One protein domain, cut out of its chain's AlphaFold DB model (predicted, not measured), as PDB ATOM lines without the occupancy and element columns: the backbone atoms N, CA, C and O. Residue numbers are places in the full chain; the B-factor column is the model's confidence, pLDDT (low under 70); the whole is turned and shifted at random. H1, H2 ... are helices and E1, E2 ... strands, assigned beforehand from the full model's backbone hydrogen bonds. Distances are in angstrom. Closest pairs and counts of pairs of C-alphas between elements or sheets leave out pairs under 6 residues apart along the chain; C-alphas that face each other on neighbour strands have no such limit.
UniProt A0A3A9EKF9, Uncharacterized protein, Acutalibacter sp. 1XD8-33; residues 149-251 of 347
ATOM      1  N   THR A 149     121.595  -7.018  41.894       66.75
ATOM      2  CA  THR A 149     122.274  -7.655  40.759       66.75
ATOM      3  C   THR A 149     122.042  -9.170  40.728       66.75
ATOM      4  O   THR A 149     122.646  -9.883  39.928       66.75
ATOM      5  N   GLY A 150     121.206  -9.695  41.635       68.44
ATOM      6  CA  GLY A 150     121.026 -11.129  41.859       68.44
ATOM      7  C   GLY A 150     122.295 -11.820  42.366       68.44
ATOM      8  O   GLY A 150     122.369 -13.052  42.338       68.44
ATOM      9  N   GLY A 151     123.317 -11.056  42.766       74.31
ATOM     10  CA  GLY A 151     124.659 -11.523  43.109       74.31
ATOM     11  C   GLY A 151     124.687 -12.532  44.253       74.31
ATOM     12  O   GLY A 151     125.476 -13.473  44.229       74.31
ATOM     13  N   THR A 152     123.733 -12.425  45.176       78.19
ATOM     14  CA  THR A 152     123.588 -13.302  46.347       78.19
ATOM     15  C   THR A 152     123.462 -14.787  45.992       78.19
ATOM     16  O   THR A 152     123.937 -15.633  46.750       78.19
ATOM     17  N   ALA A 153     122.895 -15.121  44.827       86.56
ATOM     18  CA  ALA A 153     122.760 -16.500  44.351       86.56
ATOM     19  C   ALA A 153     124.074 -17.110  43.825       86.56
ATOM     20  O   ALA A 153     124.114 -18.309  43.550       86.56
ATOM     21  N   PHE A 154     125.137 -16.311  43.659       92.56
ATOM     22  CA  PHE A 154     126.423 -16.786  43.149       92.56
ATOM     23  C   PHE A 154     126.989 -17.913  44.011       92.56
ATOM     24  O   PHE A 154     127.259 -18.983  43.481       92.56
ATOM     25  N   TYR A 155     127.124 -17.696  45.323       93.00
ATOM     26  CA  TYR A 155     127.776 -18.653  46.224       93.00
ATOM     27  C   TYR A 155     127.096 -20.019  46.174       93.00
ATOM     28  O   TYR A 155     127.756 -21.039  46.018       93.00
ATOM     29  N   ALA A 156     125.763 -20.028  46.208       90.38
ATOM     30  CA  ALA A 156     124.968 -21.241  46.094       90.38
ATOM     31  C   ALA A 156     125.241 -22.008  44.794       90.38
ATOM     32  O   ALA A 156     125.405 -23.222  44.808       90.38
ATOM     33  N   GLN A 157     125.310 -21.306  43.664       93.00
ATOM     34  CA  GLN A 157     125.560 -21.930  42.365       93.00
ATOM     35  C   GLN A 157     127.023 -22.378  42.208       93.00
ATOM     36  O   GLN A 157     127.283 -23.462  41.682       93.00
ATOM     37  N   ALA A 158     127.968 -21.565  42.679       94.69
ATOM     38  CA  ALA A 158     129.402 -21.800  42.570       94.69
ATOM     39  C   ALA A 158     129.866 -22.992  43.420       94.69
ATOM     40  O   ALA A 158     130.622 -23.817  42.922       94.69
ATOM     41  N   LEU A 159     129.351 -23.149  44.647       94.12
ATOM     42  CA  LEU A 159     129.661 -24.297  45.520       94.12
ATOM     43  C   LEU A 159     129.246 -25.651  44.923       94.12
ATOM     44  O   LEU A 159     129.776 -26.693  45.301       94.12
ATOM     45  N   HIS A 160     128.282 -25.648  44.002       90.19
ATOM     46  CA  HIS A 160     127.820 -26.845  43.302       90.19
ATOM     47  C   HIS A 160     128.402 -26.973  41.888       90.19
ATOM     48  O   HIS A 160     127.928 -27.814  41.124       90.19
ATOM     49  N   ASN A 161     129.393 -26.146  41.522       89.12
ATOM     50  CA  ASN A 161     129.964 -26.064  40.172       89.12
ATOM     51  C   ASN A 161     128.888 -25.953  39.077       89.12
ATOM     52  O   ASN A 161     128.998 -26.543  38.004       89.12
ATOM     53  N   ASN A 162     127.815 -25.215  39.368       91.00
ATOM     54  CA  ASN A 162     126.634 -25.108  38.516       91.00
ATOM     55  C   ASN A 162     126.225 -23.640  38.338       91.00
ATOM     56  O   ASN A 162     125.068 -23.262  38.541       91.00
ATOM     57  N   LEU A 163     127.202 -22.791  37.999       92.94
ATOM     58  CA  LEU A 163     126.940 -21.404  37.627       92.94
ATOM     59  C   LEU A 163     126.029 -21.369  36.402       92.94
ATOM     60  O   LEU A 163     126.376 -21.838  35.318       92.94
ATOM     61  N   SER A 164     124.842 -20.799  36.583       91.94
ATOM     62  CA  SER A 164     123.900 -20.627  35.487       91.94
ATOM     63  C   SER A 164     124.458 -19.667  34.437       91.94
ATOM     64  O   SER A 164     125.169 -18.711  34.757       91.94
ATOM     65  N   ARG A 165     124.048 -19.867  33.180       92.19
ATOM     66  CA  ARG A 165     124.340 -18.950  32.066       92.19
ATOM     67  C   ARG A 165     124.074 -17.490  32.435       92.19
ATOM     68  O   ARG A 165     124.942 -16.639  32.285       92.19
ATOM     69  N   LYS A 166     122.902 -17.234  33.021       89.75
ATOM     70  CA  LYS A 166     122.509 -15.907  33.498       89.75
ATOM     71  C   LYS A 166     123.507 -15.335  34.510       89.75
ATOM     72  O   LYS A 166     123.865 -14.173  34.390       89.75
ATOM     73  N   LYS A 167     123.992 -16.136  35.467       90.44
ATOM     74  CA  LYS A 167     124.944 -15.667  36.486       90.44
ATOM     75  C   LYS A 167     126.315 -15.325  35.900       90.44
ATOM     76  O   LYS A 167     126.876 -14.294  36.256       90.44
ATOM     77  N   ILE A 168     126.827 -16.167  35.002       93.56
ATOM     78  CA  ILE A 168     128.087 -15.924  34.278       93.56
ATOM     79  C   ILE A 168     128.001 -14.600  33.523       93.56
ATOM     80  O   ILE A 168     128.869 -13.738  33.659       93.56
ATOM     81  N   MET A 169     126.913 -14.421  32.774       93.25
ATOM     82  CA  MET A 169     126.706 -13.202  32.019       93.25
ATOM     83  C   MET A 169     126.542 -11.984  32.942       93.25
ATOM     84  O   MET A 169     127.164 -10.964  32.699       93.25
ATOM     85  N   GLU A 170     125.759 -12.066  34.022       90.94
ATOM     86  CA  GLU A 170     125.585 -10.943  34.957       90.94
ATOM     87  C   GLU A 170     126.926 -10.445  35.512       90.94
ATOM     88  O   GLU A 170     127.158  -9.242  35.533       90.94
ATOM     89  N   ILE A 171     127.827 -11.347  35.916       92.31
ATOM     90  CA  ILE A 171     129.145 -10.959  36.445       92.31
ATOM     91  C   ILE A 171     129.981 -10.260  35.372       92.31
ATOM     92  O   ILE A 171     130.539  -9.201  35.641       92.31
ATOM     93  N   ALA A 172     130.032 -10.809  34.157       94.38
ATOM     94  CA  ALA A 172     130.767 -10.186  33.060       94.38
ATOM     95  C   ALA A 172     130.187  -8.811  32.685       94.38
ATOM     96  O   ALA A 172     130.935  -7.854  32.527       94.38
ATOM     97  N   PHE A 173     128.859  -8.683  32.630       93.06
ATOM     98  CA  PHE A 173     128.167  -7.446  32.262       93.06
ATOM     99  C   PHE A 173     128.556  -6.257  33.141       93.06
ATOM    100  O   PHE A 173     128.799  -5.164  32.638       93.06
ATOM    101  N   PHE A 174     128.645  -6.466  34.454       90.62
ATOM    102  CA  PHE A 174     128.985  -5.397  35.394       90.62
ATOM    103  C   PHE A 174     130.464  -4.982  35.364       90.62
ATOM    104  O   PHE A 174     130.807  -3.978  35.985       90.62
ATOM    105  N   ASN A 175     131.318  -5.714  34.642       92.00
ATOM    106  CA  ASN A 175     132.702  -5.319  34.370       92.00
ATOM    107  C   ASN A 175     132.850  -4.557  33.038       92.00
ATOM    108  O   ASN A 175     133.944  -4.106  32.705       92.00
ATOM    109  N   LEU A 176     131.765  -4.381  32.275       94.00
ATOM    110  CA  LEU A 176     131.792  -3.656  31.007       94.00
ATOM    111  C   LEU A 176     131.604  -2.150  31.186       94.00
ATOM    112  O   LEU A 176     130.976  -1.668  32.130       94.00
ATOM    113  N   THR A 177     132.091  -1.404  30.198       93.94
ATOM    114  CA  THR A 177     131.820   0.028  30.049       93.94
ATOM    115  C   THR A 177     130.770   0.229  28.961       93.94
ATOM    116  O   THR A 177     130.855  -0.390  27.903       93.94
ATOM    117  N   SER A 178     129.769   1.075  29.211       93.94
ATOM    118  CA  SER A 178     128.792   1.419  28.177       93.94
ATOM    119  C   SER A 178     129.416   2.329  27.117       93.94
ATOM    120  O   SER A 178     130.357   3.086  27.364       93.94
ATOM    121  N   SER A 179     128.872   2.264  25.909       96.00
ATOM    122  CA  SER A 179     129.231   3.146  24.802       96.00
ATOM    123  C   SER A 179     127.976   3.589  24.058       96.00
ATOM    124  O   SER A 179     126.868   3.142  24.357       96.00
ATOM    125  N   THR A 180     128.120   4.515  23.111       96.88
ATOM    126  CA  THR A 180     126.986   4.926  22.278       96.88
ATOM    127  C   THR A 180     126.485   3.749  21.450       96.88
ATOM    128  O   THR A 180     127.280   3.115  20.765       96.88
ATOM    129  N   CYS A 181     125.173   3.510  21.482       97.38
ATOM    130  CA  CYS A 181     124.541   2.447  20.702       97.38
ATOM    131  C   CYS A 181     124.820   2.577  19.200       97.38
ATOM    132  O   CYS A 181     124.704   3.666  18.626       97.38
ATOM    133  N   VAL A 182     125.127   1.448  18.566       96.56
ATOM    134  CA  VAL A 182     125.154   1.278  17.110       96.56
ATOM    135  C   VAL A 182     123.727   1.166  16.574       96.56
ATOM    136  O   VAL A 182     123.414   1.766  15.543       96.56
ATOM    137  N   GLY A 183     122.865   0.424  17.273       94.12
ATOM    138  CA  GLY A 183     121.454   0.291  16.919       94.12
ATOM    139  C   GLY A 183     120.593   1.491  17.322       94.12
ATOM    140  O   GLY A 183     120.850   2.184  18.307       94.12
ATOM    141  N   ASP A 184     119.518   1.715  16.564       95.31
ATOM    142  CA  ASP A 184     118.473   2.683  16.903       95.31
ATOM    143  C   ASP A 184     117.362   1.987  17.703       95.31
ATOM    144  O   ASP A 184     116.401   1.460  17.136       95.31
ATOM    145  N   TYR A 185     117.496   1.984  19.030       94.94
ATOM    146  CA  TYR A 185     116.510   1.382  19.931       94.94
ATOM    147  C   TYR A 185     115.596   2.441  20.552       94.94
ATOM    148  O   TYR A 185     116.050   3.475  21.053       94.94
ATOM    149  N   GLU A 186     114.296   2.152  20.576       93.38
ATOM    150  CA  GLU A 186     113.279   2.995  21.197       93.38
ATOM    151  C   GLU A 186     112.412   2.182  22.156       93.38
ATOM    152  O   GLU A 186     111.983   1.069  21.847       93.38
ATOM    153  N   ILE A 187     112.121   2.765  23.317       90.75
ATOM    154  CA  ILE A 187     111.236   2.179  24.322       90.75
ATOM    155  C   ILE A 187     109.946   2.992  24.366       90.75
ATOM    156  O   ILE A 187     109.974   4.209  24.555       90.75
ATOM    157  N   GLY A 188     108.808   2.319  24.197       88.56
ATOM    158  CA  GLY A 188     107.492   2.948  24.293       88.56
ATOM    159  C   GLY A 188     107.134   3.323  25.732       88.56
ATOM    160  O   GLY A 188     107.265   2.512  26.650       88.56
ATOM    161  N   LEU A 189     106.647   4.546  25.922       86.00
ATOM    162  CA  LEU A 189     106.143   5.063  27.191       86.00
ATOM    163  C   LEU A 189     104.620   4.897  27.300       86.00
ATOM    164  O   LEU A 189     103.894   4.852  26.307       86.00
ATOM    165  N   VAL A 190     104.108   4.877  28.535       84.44
ATOM    166  CA  VAL A 190     102.663   4.743  28.824       84.44
ATOM    167  C   VAL A 190     101.843   5.914  28.260       84.44
ATOM    168  O   VAL A 190     100.666   5.755  27.949       84.44
ATOM    169  N   ASN A 191     102.458   7.086  28.094       86.94
ATOM    170  CA  ASN A 191     101.841   8.276  27.499       86.94
ATOM    171  C   ASN A 191     101.874   8.285  25.953       86.94
ATOM    172  O   ASN A 191     101.405   9.248  25.352       86.94
ATOM    173  N   GLY A 192     102.406   7.235  25.313       86.06
ATOM    174  CA  GLY A 192     102.526   7.127  23.856       86.06
ATOM    175  C   GLY A 192     103.769   7.793  23.257       86.06
ATOM    176  O   GLY A 192     103.934   7.759  22.039       86.06
ATOM    177  N   GLU A 193     104.638   8.386  24.078       91.38
ATOM    178  CA  GLU A 193     105.949   8.879  23.644       91.38
ATOM    179  C   GLU A 193     106.956   7.724  23.519       91.38
ATOM    180  O   GLU A 193     106.722   6.614  24.004       91.38
ATOM    181  N   THR A 194     108.096   7.977  22.877       91.12
ATOM    182  CA  THR A 194     109.218   7.036  22.841       91.12
ATOM    183  C   THR A 194     110.439   7.636  23.520       91.12
ATOM    184  O   THR A 194     110.700   8.838  23.447       91.12
ATOM    185  N   TRP A 195     111.187   6.788  24.218       90.88
ATOM    186  CA  TRP A 195     112.490   7.127  24.769       90.88
ATOM    187  C   TRP A 195     113.574   6.425  23.959       90.88
ATOM    188  O   TRP A 195     113.547   5.201  23.817       90.88
ATOM    189  N   LYS A 196     114.517   7.199  23.418       93.25
ATOM    190  CA  LYS A 196     115.642   6.667  22.649       93.25
ATOM    191  C   LYS A 196     116.723   6.147  23.592       93.25
ATOM    192  O   LYS A 196     117.192   6.892  24.452       93.25
ATOM    193  N   VAL A 197     117.151   4.906  23.382       94.25
ATOM    194  CA  VAL A 197     118.309   4.345  24.085       94.25
ATOM    195  C   VAL A 197     119.580   4.938  23.483       94.25
ATOM    196  O   VAL A 197     119.775   4.905  22.269       94.25
ATOM    197  N   THR A 198     120.434   5.515  24.326       93.56
ATOM    198  CA  THR A 198     121.686   6.155  23.889       93.56
ATOM    199  C   THR A 198     122.933   5.383  24.286       93.56
ATOM    200  O   THR A 198     123.979   5.595  23.679       93.56
ATOM    201  N   GLU A 199     122.830   4.513  25.289       93.88
ATOM    202  CA  GLU A 199     123.946   3.740  25.829       93.88
ATOM    203  C   GLU A 199     123.675   2.240  25.727       93.88
ATOM    204  O   GLU A 199     122.612   1.759  26.129       93.88
ATOM    205  N   CYS A 200     124.657   1.526  25.189       95.69
ATOM    206  CA  CYS A 200     124.630   0.093  24.944       95.69
ATOM    207  C   CYS A 200     125.966  -0.538  25.346       95.69
ATOM    208  O   CYS A 200     126.977   0.149  25.523       95.69
ATOM    209  N   TYR A 201     125.971  -1.859  25.474       96.69
ATOM    210  CA  TYR A 201     127.162  -2.643  25.795       96.69
ATOM    211  C   TYR A 201     127.489  -3.578  24.640       96.69
ATOM    212  O   TYR A 201     126.595  -4.233  24.106       96.69
ATOM    213  N   SER A 202     128.762  -3.667  24.264       97.50
ATOM    214  CA  SER A 202     129.174  -4.510  23.143       97.50
ATOM    215  C   SER A 202     129.048  -5.997  23.482       97.50
ATOM    216  O   SER A 202     129.589  -6.477  24.481       97.50
ATOM    217  N   GLY A 203     128.402  -6.764  22.604       97.44
ATOM    218  CA  GLY A 203     128.393  -8.221  22.683       97.44
ATOM    219  C   GLY A 203     129.787  -8.826  22.480       97.44
ATOM    220  O   GLY A 203     130.121  -9.833  23.107       97.44
ATOM    221  N   ALA A 204     130.646  -8.202  21.669       97.75
ATOM    222  CA  ALA A 204     132.032  -8.634  21.500       97.75
ATOM    223  C   ALA A 204     132.849  -8.487  22.791       97.75
ATOM    224  O   ALA A 204     133.512  -9.448  23.191       97.75
ATOM    225  N   GLU A 205     132.763  -7.339  23.464       97.94
ATOM    226  CA  GLU A 205     133.431  -7.117  24.756       97.94
ATOM    227  C   GLU A 205     132.874  -8.052  25.829       97.94
ATOM    228  O   GLU A 205     133.636  -8.676  26.560       97.94
ATOM    229  N   MET A 206     131.555  -8.260  25.853       97.31
ATOM    230  CA  MET A 206     130.921  -9.214  26.759       97.31
ATOM    231  C   MET A 206     131.460 -10.645  26.583       97.31
ATOM    232  O   MET A 206     131.723 -11.334  27.568       97.31
ATOM    233  N   ARG A 207     131.646 -11.118  25.342       98.06
ATOM    234  CA  ARG A 207     132.252 -12.441  25.084       98.06
ATOM    235  C   ARG A 207     133.705 -12.501  25.547       98.06
ATOM    236  O   ARG A 207     134.101 -13.513  26.121       98.06
ATOM    237  N   GLN A 208     134.482 -11.444  25.305       97.62
ATOM    238  CA  GLN A 208     135.867 -11.361  25.778       97.62
ATOM    239  C   GLN A 208     135.928 -11.408  27.302       97.62
ATOM    240  O   GLN A 208     136.736 -12.149  27.850       97.62
ATOM    241  N   GLU A 209     135.027 -10.701  27.975       97.56
ATOM    242  CA  GLU A 209     134.979 -10.640  29.429       97.56
ATOM    243  C   GLU A 209     134.543 -11.973  30.051       97.56
ATOM    244  O   GLU A 209     135.163 -12.447  31.001       97.56
ATOM    245  N   ILE A 210     133.555 -12.660  29.464       97.50
ATOM    246  CA  ILE A 210     133.193 -14.025  29.884       97.50
ATOM    247  C   ILE A 210     134.379 -14.981  29.714       97.50
ATOM    248  O   ILE A 210     134.654 -15.785  30.609       97.50
ATOM    249  N   LYS A 211     135.097 -14.896  28.590       97.50
ATOM    250  CA  LYS A 211     136.282 -15.724  28.358       97.50
ATOM    251  C   LYS A 211     137.387 -15.411  29.367       97.50
ATOM    252  O   LYS A 211     137.960 -16.333  29.929       97.50
ATOM    253  N   ARG A 212     137.637 -14.131  29.642       97.38
ATOM    254  CA  ARG A 212     138.654 -13.665  30.593       97.38
ATOM    255  C   ARG A 212     138.359 -14.098  32.031       97.38
ATOM    256  O   ARG A 212     139.276 -14.477  32.746       97.38
ATOM    257  N   LEU A 213     137.090 -14.065  32.444       97.31
ATOM    258  CA  LEU A 213     136.674 -14.394  33.810       97.31
ATOM    259  C   LEU A 213     136.476 -15.893  34.044       97.31
ATOM    260  O   LEU A 213     136.751 -16.381  35.137       97.31
ATOM    261  N   PHE A 214     135.971 -16.625  33.048       96.94
ATOM    262  CA  PHE A 214     135.508 -18.008  33.221       96.94
ATOM    263  C   PHE A 214     136.165 -19.012  32.266       96.94
ATOM    264  O   PHE A 214     135.907 -20.207  32.380       96.94
ATOM    265  N   GLY A 215     136.977 -18.565  31.305       96.38
ATOM    266  CA  GLY A 215     137.586 -19.444  30.300       96.38
ATOM    267  C   GLY A 215     136.573 -20.053  29.326       96.38
ATOM    268  O   GLY A 215     136.831 -21.108  28.749       96.38
ATOM    269  N   LEU A 216     135.397 -19.433  29.170       95.94
ATOM    270  CA  LEU A 216     134.291 -19.975  28.380       95.94
ATOM    271  C   LEU A 216     134.116 -19.231  27.059       95.94
ATOM    272  O   LEU A 216     133.986 -18.007  27.034       95.94
ATOM    273  N   ASP A 217     133.988 -19.987  25.973       94.81
ATOM    274  CA  ASP A 217     133.478 -19.451  24.717       94.81
ATOM    275  C   ASP A 217     131.953 -19.304  24.801       94.81
ATOM    276  O   ASP A 217     131.231 -20.218  25.212       94.81
ATOM    277  N   TYR A 218     131.449 -18.139  24.396       92.81
ATOM    278  CA  TYR A 218     130.033 -17.801  24.483       92.81
ATOM    279  C   TYR A 218     129.457 -17.415  23.128       92.81
ATOM    280  O   TYR A 218     130.073 -16.706  22.337       92.81
ATOM    281  N   THR A 219     128.226 -17.846  22.882       95.19
ATOM    282  CA  THR A 219     127.385 -17.356  21.787       95.19
ATOM    283  C   THR A 219     126.116 -16.808  22.403       95.19
ATOM    284  O   THR A 219     125.515 -17.497  23.228       95.19
ATOM    285  N   PHE A 220     125.738 -15.586  22.042       96.19
ATOM    286  CA  PHE A 220     124.487 -14.978  22.482       96.19
ATOM    287  C   PHE A 220     123.370 -15.229  21.478       96.19
ATOM    288  O   PHE A 220     123.618 -15.473  20.297       96.19
ATOM    289  N   THR A 221     122.150 -15.163  21.981       94.12
ATOM    290  CA  THR A 221     120.909 -15.279  21.228       94.12
ATOM    291  C   THR A 221     119.976 -14.148  21.632       94.12
ATOM    292  O   THR A 221     120.095 -13.620  22.735       94.12
ATOM    293  N   LYS A 222     119.000 -13.810  20.794       93.12
ATOM    294  CA  LYS A 222     117.961 -12.808  21.107       93.12
ATOM    295  C   LYS A 222     117.173 -13.063  22.407       93.12
ATOM    296  O   LYS A 222     116.499 -12.167  22.902       93.12
ATOM    297  N   ASP A 223     117.207 -14.295  22.921       91.38
ATOM    298  CA  ASP A 223     116.529 -14.687  24.161       91.38
ATOM    299  C   ASP A 223     117.403 -14.405  25.404       91.38
ATOM    300  O   ASP A 223     116.945 -14.556  26.540       91.38
ATOM    301  N   ASP A 224     118.661 -13.993  25.212       93.12
ATOM    302  CA  ASP A 224     119.550 -13.597  26.296       93.12
ATOM    303  C   ASP A 224     119.171 -12.221  26.857       93.12
ATOM    304  O   ASP A 224     119.067 -11.222  26.145       93.12
ATOM    305  N   MET A 225     119.015 -12.181  28.182       88.56
ATOM    306  CA  MET A 225     118.678 -10.982  28.940       88.56
ATOM    307  C   MET A 225     119.484 -10.881  30.239       88.56
ATOM    308  O   MET A 225     119.654 -11.866  30.962       88.56
ATOM    309  N   LEU A 226     119.913  -9.663  30.567       80.94
ATOM    310  CA  LEU A 226     120.756  -9.323  31.720       80.94
ATOM    311  C   LEU A 226     120.150  -8.200  32.554       80.94
ATOM    312  O   LEU A 226     119.297  -7.500  32.054       80.94
ATOM    313  N   PRO A 227     120.632  -7.959  33.776       69.00
ATOM    314  CA  PRO A 227     120.031  -8.422  35.033       69.00
ATOM    315  C   PRO A 227     118.537  -8.085  35.248       69.00
ATOM    316  O   PRO A 227     117.956  -7.183  34.658       69.00
ATOM    317  N   GLN A 228     117.913  -8.791  36.197       63.84
ATOM    318  CA  GLN A 228     116.460  -8.773  36.451       63.84
ATOM    319  C   GLN A 228     115.855  -7.396  36.804       63.84
ATOM    320  O   GLN A 228     114.670  -7.189  36.557       63.84
ATOM    321  N   ILE A 229     116.629  -6.475  37.391       70.31
ATOM    322  CA  ILE A 229     116.131  -5.160  37.848       70.31
ATOM    323  C   ILE A 229     116.306  -4.062  36.791       70.31
ATOM    324  O   ILE A 229     115.504  -3.130  36.742       70.31
ATOM    325  N   CYS A 230     117.319  -4.199  35.936       79.81
ATOM    326  CA  CYS A 230     117.595  -3.322  34.801       79.81
ATOM    327  C   CYS A 230     117.759  -4.210  33.565       79.81
ATOM    328  O   CYS A 230     118.896  -4.506  33.182       79.81
ATOM    329  N   PRO A 231     116.654  -4.721  33.001       87.56
ATOM    330  CA  PRO A 231     116.716  -5.705  31.939       87.56
ATOM    331  C   PRO A 231     117.344  -5.116  30.672       87.56
ATOM    332  O   PRO A 231     116.801  -4.193  30.068       87.56
ATOM    333  N   HIS A 232     118.458  -5.695  30.245       92.75
ATOM    334  CA  HIS A 232     119.112  -5.475  28.970       92.75
ATOM    335  C   HIS A 232     118.879  -6.686  28.079       92.75
ATOM    336  O   HIS A 232     119.198  -7.809  28.473       92.75
ATOM    337  N   GLY A 233     118.307  -6.457  26.903       94.44
ATOM    338  CA  GLY A 233     118.117  -7.475  25.877       94.44
ATOM    339  C   GLY A 233     119.290  -7.462  24.911       94.44
ATOM    340  O   GLY A 233     119.864  -6.402  24.660       94.44
ATOM    341  N   TYR A 234     119.649  -8.636  24.401       96.75
ATOM    342  CA  TYR A 234     120.652  -8.757  23.350       96.75
ATOM    343  C   TYR A 234     120.026  -8.594  21.962       96.75
ATOM    344  O   TYR A 234     119.081  -9.306  21.615       96.75
ATOM    345  N   ASP A 235     120.590  -7.702  21.152       96.69
ATOM    346  CA  ASP A 235     120.280  -7.574  19.733       96.69
ATOM    347  C   ASP A 235     121.361  -8.247  18.876       96.69
ATOM    348  O   ASP A 235     122.501  -7.789  18.780       96.69
ATOM    349  N   GLU A 236     120.982  -9.337  18.206       96.44
ATOM    350  CA  GLU A 236     121.859 -10.093  17.307       96.44
ATOM    351  C   GLU A 236     122.294  -9.283  16.081       96.44
ATOM    352  O   GLU A 236     123.359  -9.557  15.524       96.44
ATOM    353  N   GLN A 237     121.479  -8.322  15.632       96.50
ATOM    354  CA  GLN A 237     121.765  -7.577  14.408       96.50
ATOM    355  C   GLN A 237     122.935  -6.608  14.596       96.50
ATOM    356  O   GLN A 237     123.786  -6.506  13.708       96.50
ATOM    357  N   ASN A 238     122.964  -5.905  15.727       97.00
ATOM    358  CA  ASN A 238     124.001  -4.926  16.038       97.00
ATOM    359  C   ASN A 238     125.090  -5.473  16.978       97.00
ATOM    360  O   ASN A 238     126.110  -4.810  17.139       97.00
ATOM    361  N   ASP A 239     124.918  -6.682  17.534       97.25
ATOM    362  CA  ASP A 239     125.818  -7.298  18.523       97.25
ATOM    363  C   ASP A 239     125.959  -6.433  19.787       97.25
ATOM    364  O   ASP A 239     127.062  -6.117  20.240       97.25
ATOM    365  N   GLU A 240     124.820  -6.035  20.364       97.19
ATOM    366  CA  GLU A 240     124.755  -5.132  21.520       97.19
ATOM    367  C   GLU A 240     123.723  -5.577  22.557       97.19
ATOM    368  O   GLU A 240     122.670  -6.121  22.228       97.19
ATOM    369  N   PHE A 241     123.998  -5.281  23.826       96.12
ATOM    370  CA  PHE A 241     122.996  -5.286  24.884       96.12
ATOM    371  C   PHE A 241     122.481  -3.867  25.106       96.12
ATOM    372  O   PHE A 241     123.266  -2.947  25.351       96.12
ATOM    373  N   HIS A 242     121.163  -3.699  25.084       94.31
ATOM    374  CA  HIS A 242     120.504  -2.413  25.298       94.31
ATOM    375  C   HIS A 242     119.420  -2.546  26.366       94.31
ATOM    376  O   HIS A 242     118.788  -3.599  26.490       94.31
ATOM    377  N   THR A 243     119.172  -1.488  27.142       92.44
ATOM    378  CA  THR A 243     118.074  -1.513  28.120       92.44
ATOM    379  C   THR A 243     116.729  -1.714  27.415       92.44
ATOM    380  O   THR A 243     116.488  -1.207  26.316       92.44
ATOM    381  N   THR A 244     115.850  -2.479  28.053       90.38
ATOM    382  CA  THR A 244     114.494  -2.796  27.572       90.38
ATOM    383  C   THR A 244     113.413  -2.105  28.399       90.38
ATOM    384  O   THR A 244     112.232  -2.164  28.059       90.38
ATOM    385  N   THR A 245     113.805  -1.414  29.473       86.75
ATOM    386  CA  THR A 245     112.907  -0.650  30.340       86.75
ATOM    387  C   THR A 245     113.423   0.760  30.578       86.75
ATOM    388  O   THR A 245     114.611   1.057  30.438       86.75
ATOM    389  N   ILE A 246     112.506   1.636  30.981       81.81
ATOM    390  CA  ILE A 246     112.820   3.002  31.386       81.81
ATOM    391  C   ILE A 246     112.925   3.019  32.905       81.81
ATOM    392  O   ILE A 246     111.945   2.792  33.615       81.81
ATOM    393  N   GLY A 247     114.139   3.282  33.382       70.38
ATOM    394  CA  GLY A 247     114.474   3.252  34.796       70.38
ATOM    395  C   GLY A 247     114.807   1.856  35.322       70.38
ATOM    396  O   GLY A 247     114.475   0.826  34.735       70.38
ATOM    397  N   CYS A 248     115.481   1.872  36.466       72.75
ATOM    398  CA  CYS A 248     115.843   0.711  37.258       72.75
ATOM    399  C   CYS A 248     115.094   0.774  38.590       72.75
ATOM    400  O   CYS A 248     114.938   1.857  39.163       72.75
ATOM    401  N   GLY A 249     114.626  -0.373  39.088       62.09
ATOM    402  CA  GLY A 249     114.073  -0.472  40.443       62.09
ATOM    403  C   GLY A 249     115.054   0.041  41.511       62.09
ATOM    404  O   GLY A 249     116.259   0.069  41.287       62.09
ATOM    405  N   GLY A 250     114.507   0.490  42.648       61.09
ATOM    406  CA  GLY A 250     115.178   1.342  43.638       61.09
ATOM    407  C   GLY A 250     116.370   0.752  44.402       61.09
ATOM    408  O   GLY A 250     116.881  -0.323  44.115       61.09
ATOM    409  N   TRP A 251     116.823   1.505  45.406       64.00
ATOM    410  CA  TRP A 251     117.951   1.142  46.262       64.00
ATOM    411  C   TRP A 251     117.625  -0.071  47.141       64.00
ATOM    412  O   TRP A 251     116.709  -0.015  47.964       64.00
TER     413      TRP A 251
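Overview. This is residues 149 to 251 of the 347 residues of an uncharacterized protein of Acutalibacter sp. 1XD8-33 (UniProt A0A3A9EKF9). A small antiparallel sheet of three short strands, E3, E5 and E4, lies between the hairpin E1 and E2 at one end of the long axis and the helices H1, H2 and H3 towards the other end. H3 follows straight on from E3 and crosses H2, while H1 lies beyond H2, and two long loops lead from the helices back to the strands. The 103 printed residues hold three named helices and five named strands in the order H1 H2 E1 E2 E3 H3 E4 E5; the class is mixed, helices and strands, with under half of the residues, 45, in named elements. The whole is compact by its radius of gyration of the C-alphas, 14.5 A, yet elongated in outline, with spans of 47 by 29 by 22 A.

Arrangement. Start at H1, residues 153 to 158, and go on to H2, residues 165 to 173. They are close but not clearly touching, the closest C-alphas being those of Phe 154 and Lys 167, 6.9 A apart; their lines are only just about perpendicular, at 71 degrees. Next look at E1, residues 186 to 188, and E2, residues 194 to 196, an antiparallel hairpin at 153 degrees, where N 187 and O 195 are 2.9 A apart, within hydrogen-bond range. E2 runs on into E3, residues 199 to 202, across a break of 2 residues, at 54 degrees. A tight link with no residue in it joins E3 to H3, residues 203 to 214. H2 and H3 touch about perpendicular, at 75 degrees, with the C-alphas of Ala 172 and Ile 210 the closest, 5.5 A apart. Further on you reach E4, residues 232 to 235, and E5, residues 240 to 243, a hairpin at 144 degrees with N 235 and O 240 at 2.8 A. E5 is the inner strand; on its other side is the edge strand E3, antiparallel at 146 degrees, with N 241 and O 201 at 2.8 A. H3 is on this sheet but only grazes it, with its residues 203 to 208; the closest C-alphas of H3 and E5 are those of Gly 203 and Glu 240, 4.9 A apart. E3, H3 and E4 form a split strand-helix-strand unit, two strands running the same way with E5 between them in the sheet, and its crossover is right-handed. In H1, H2 and H3 each O i to N i+4 pair is within hydrogen-bond range.

Along the chain. Find C-alpha 153 at (122.760, -16.500, 44.351), where H1 begins; its six residues cover 8.7 A. H2 measures 12.1 A from first to last C-alpha, E1 6.6 A, E2 6.4 A and E3 10.1 A. From C-alpha 203 at (128.393, -8.221, 22.683), H3 runs 16.0 A to C-alpha 214. E4 covers 9.5 A, and E5 covers 10.1 A, ending at C-alpha 243, (118.074, -1.513, 28.120).

Size, cuts and confidence. Look for the two C-alphas farthest apart at Leu 159 and Gly 192, 46.8 A. The long links are residues 174 to 185, where 179 to 180 pair antiparallel with 199 to 200 of E3, and residues 215 to 231, where 225 to 226 pair antiparallel with 232 to 233 of E4. The printed part has no cut, and its mean pLDDT is 90.3; in the B-factor column, residues 149 to 150, 227 to 228 and 249 to 251 are under 70.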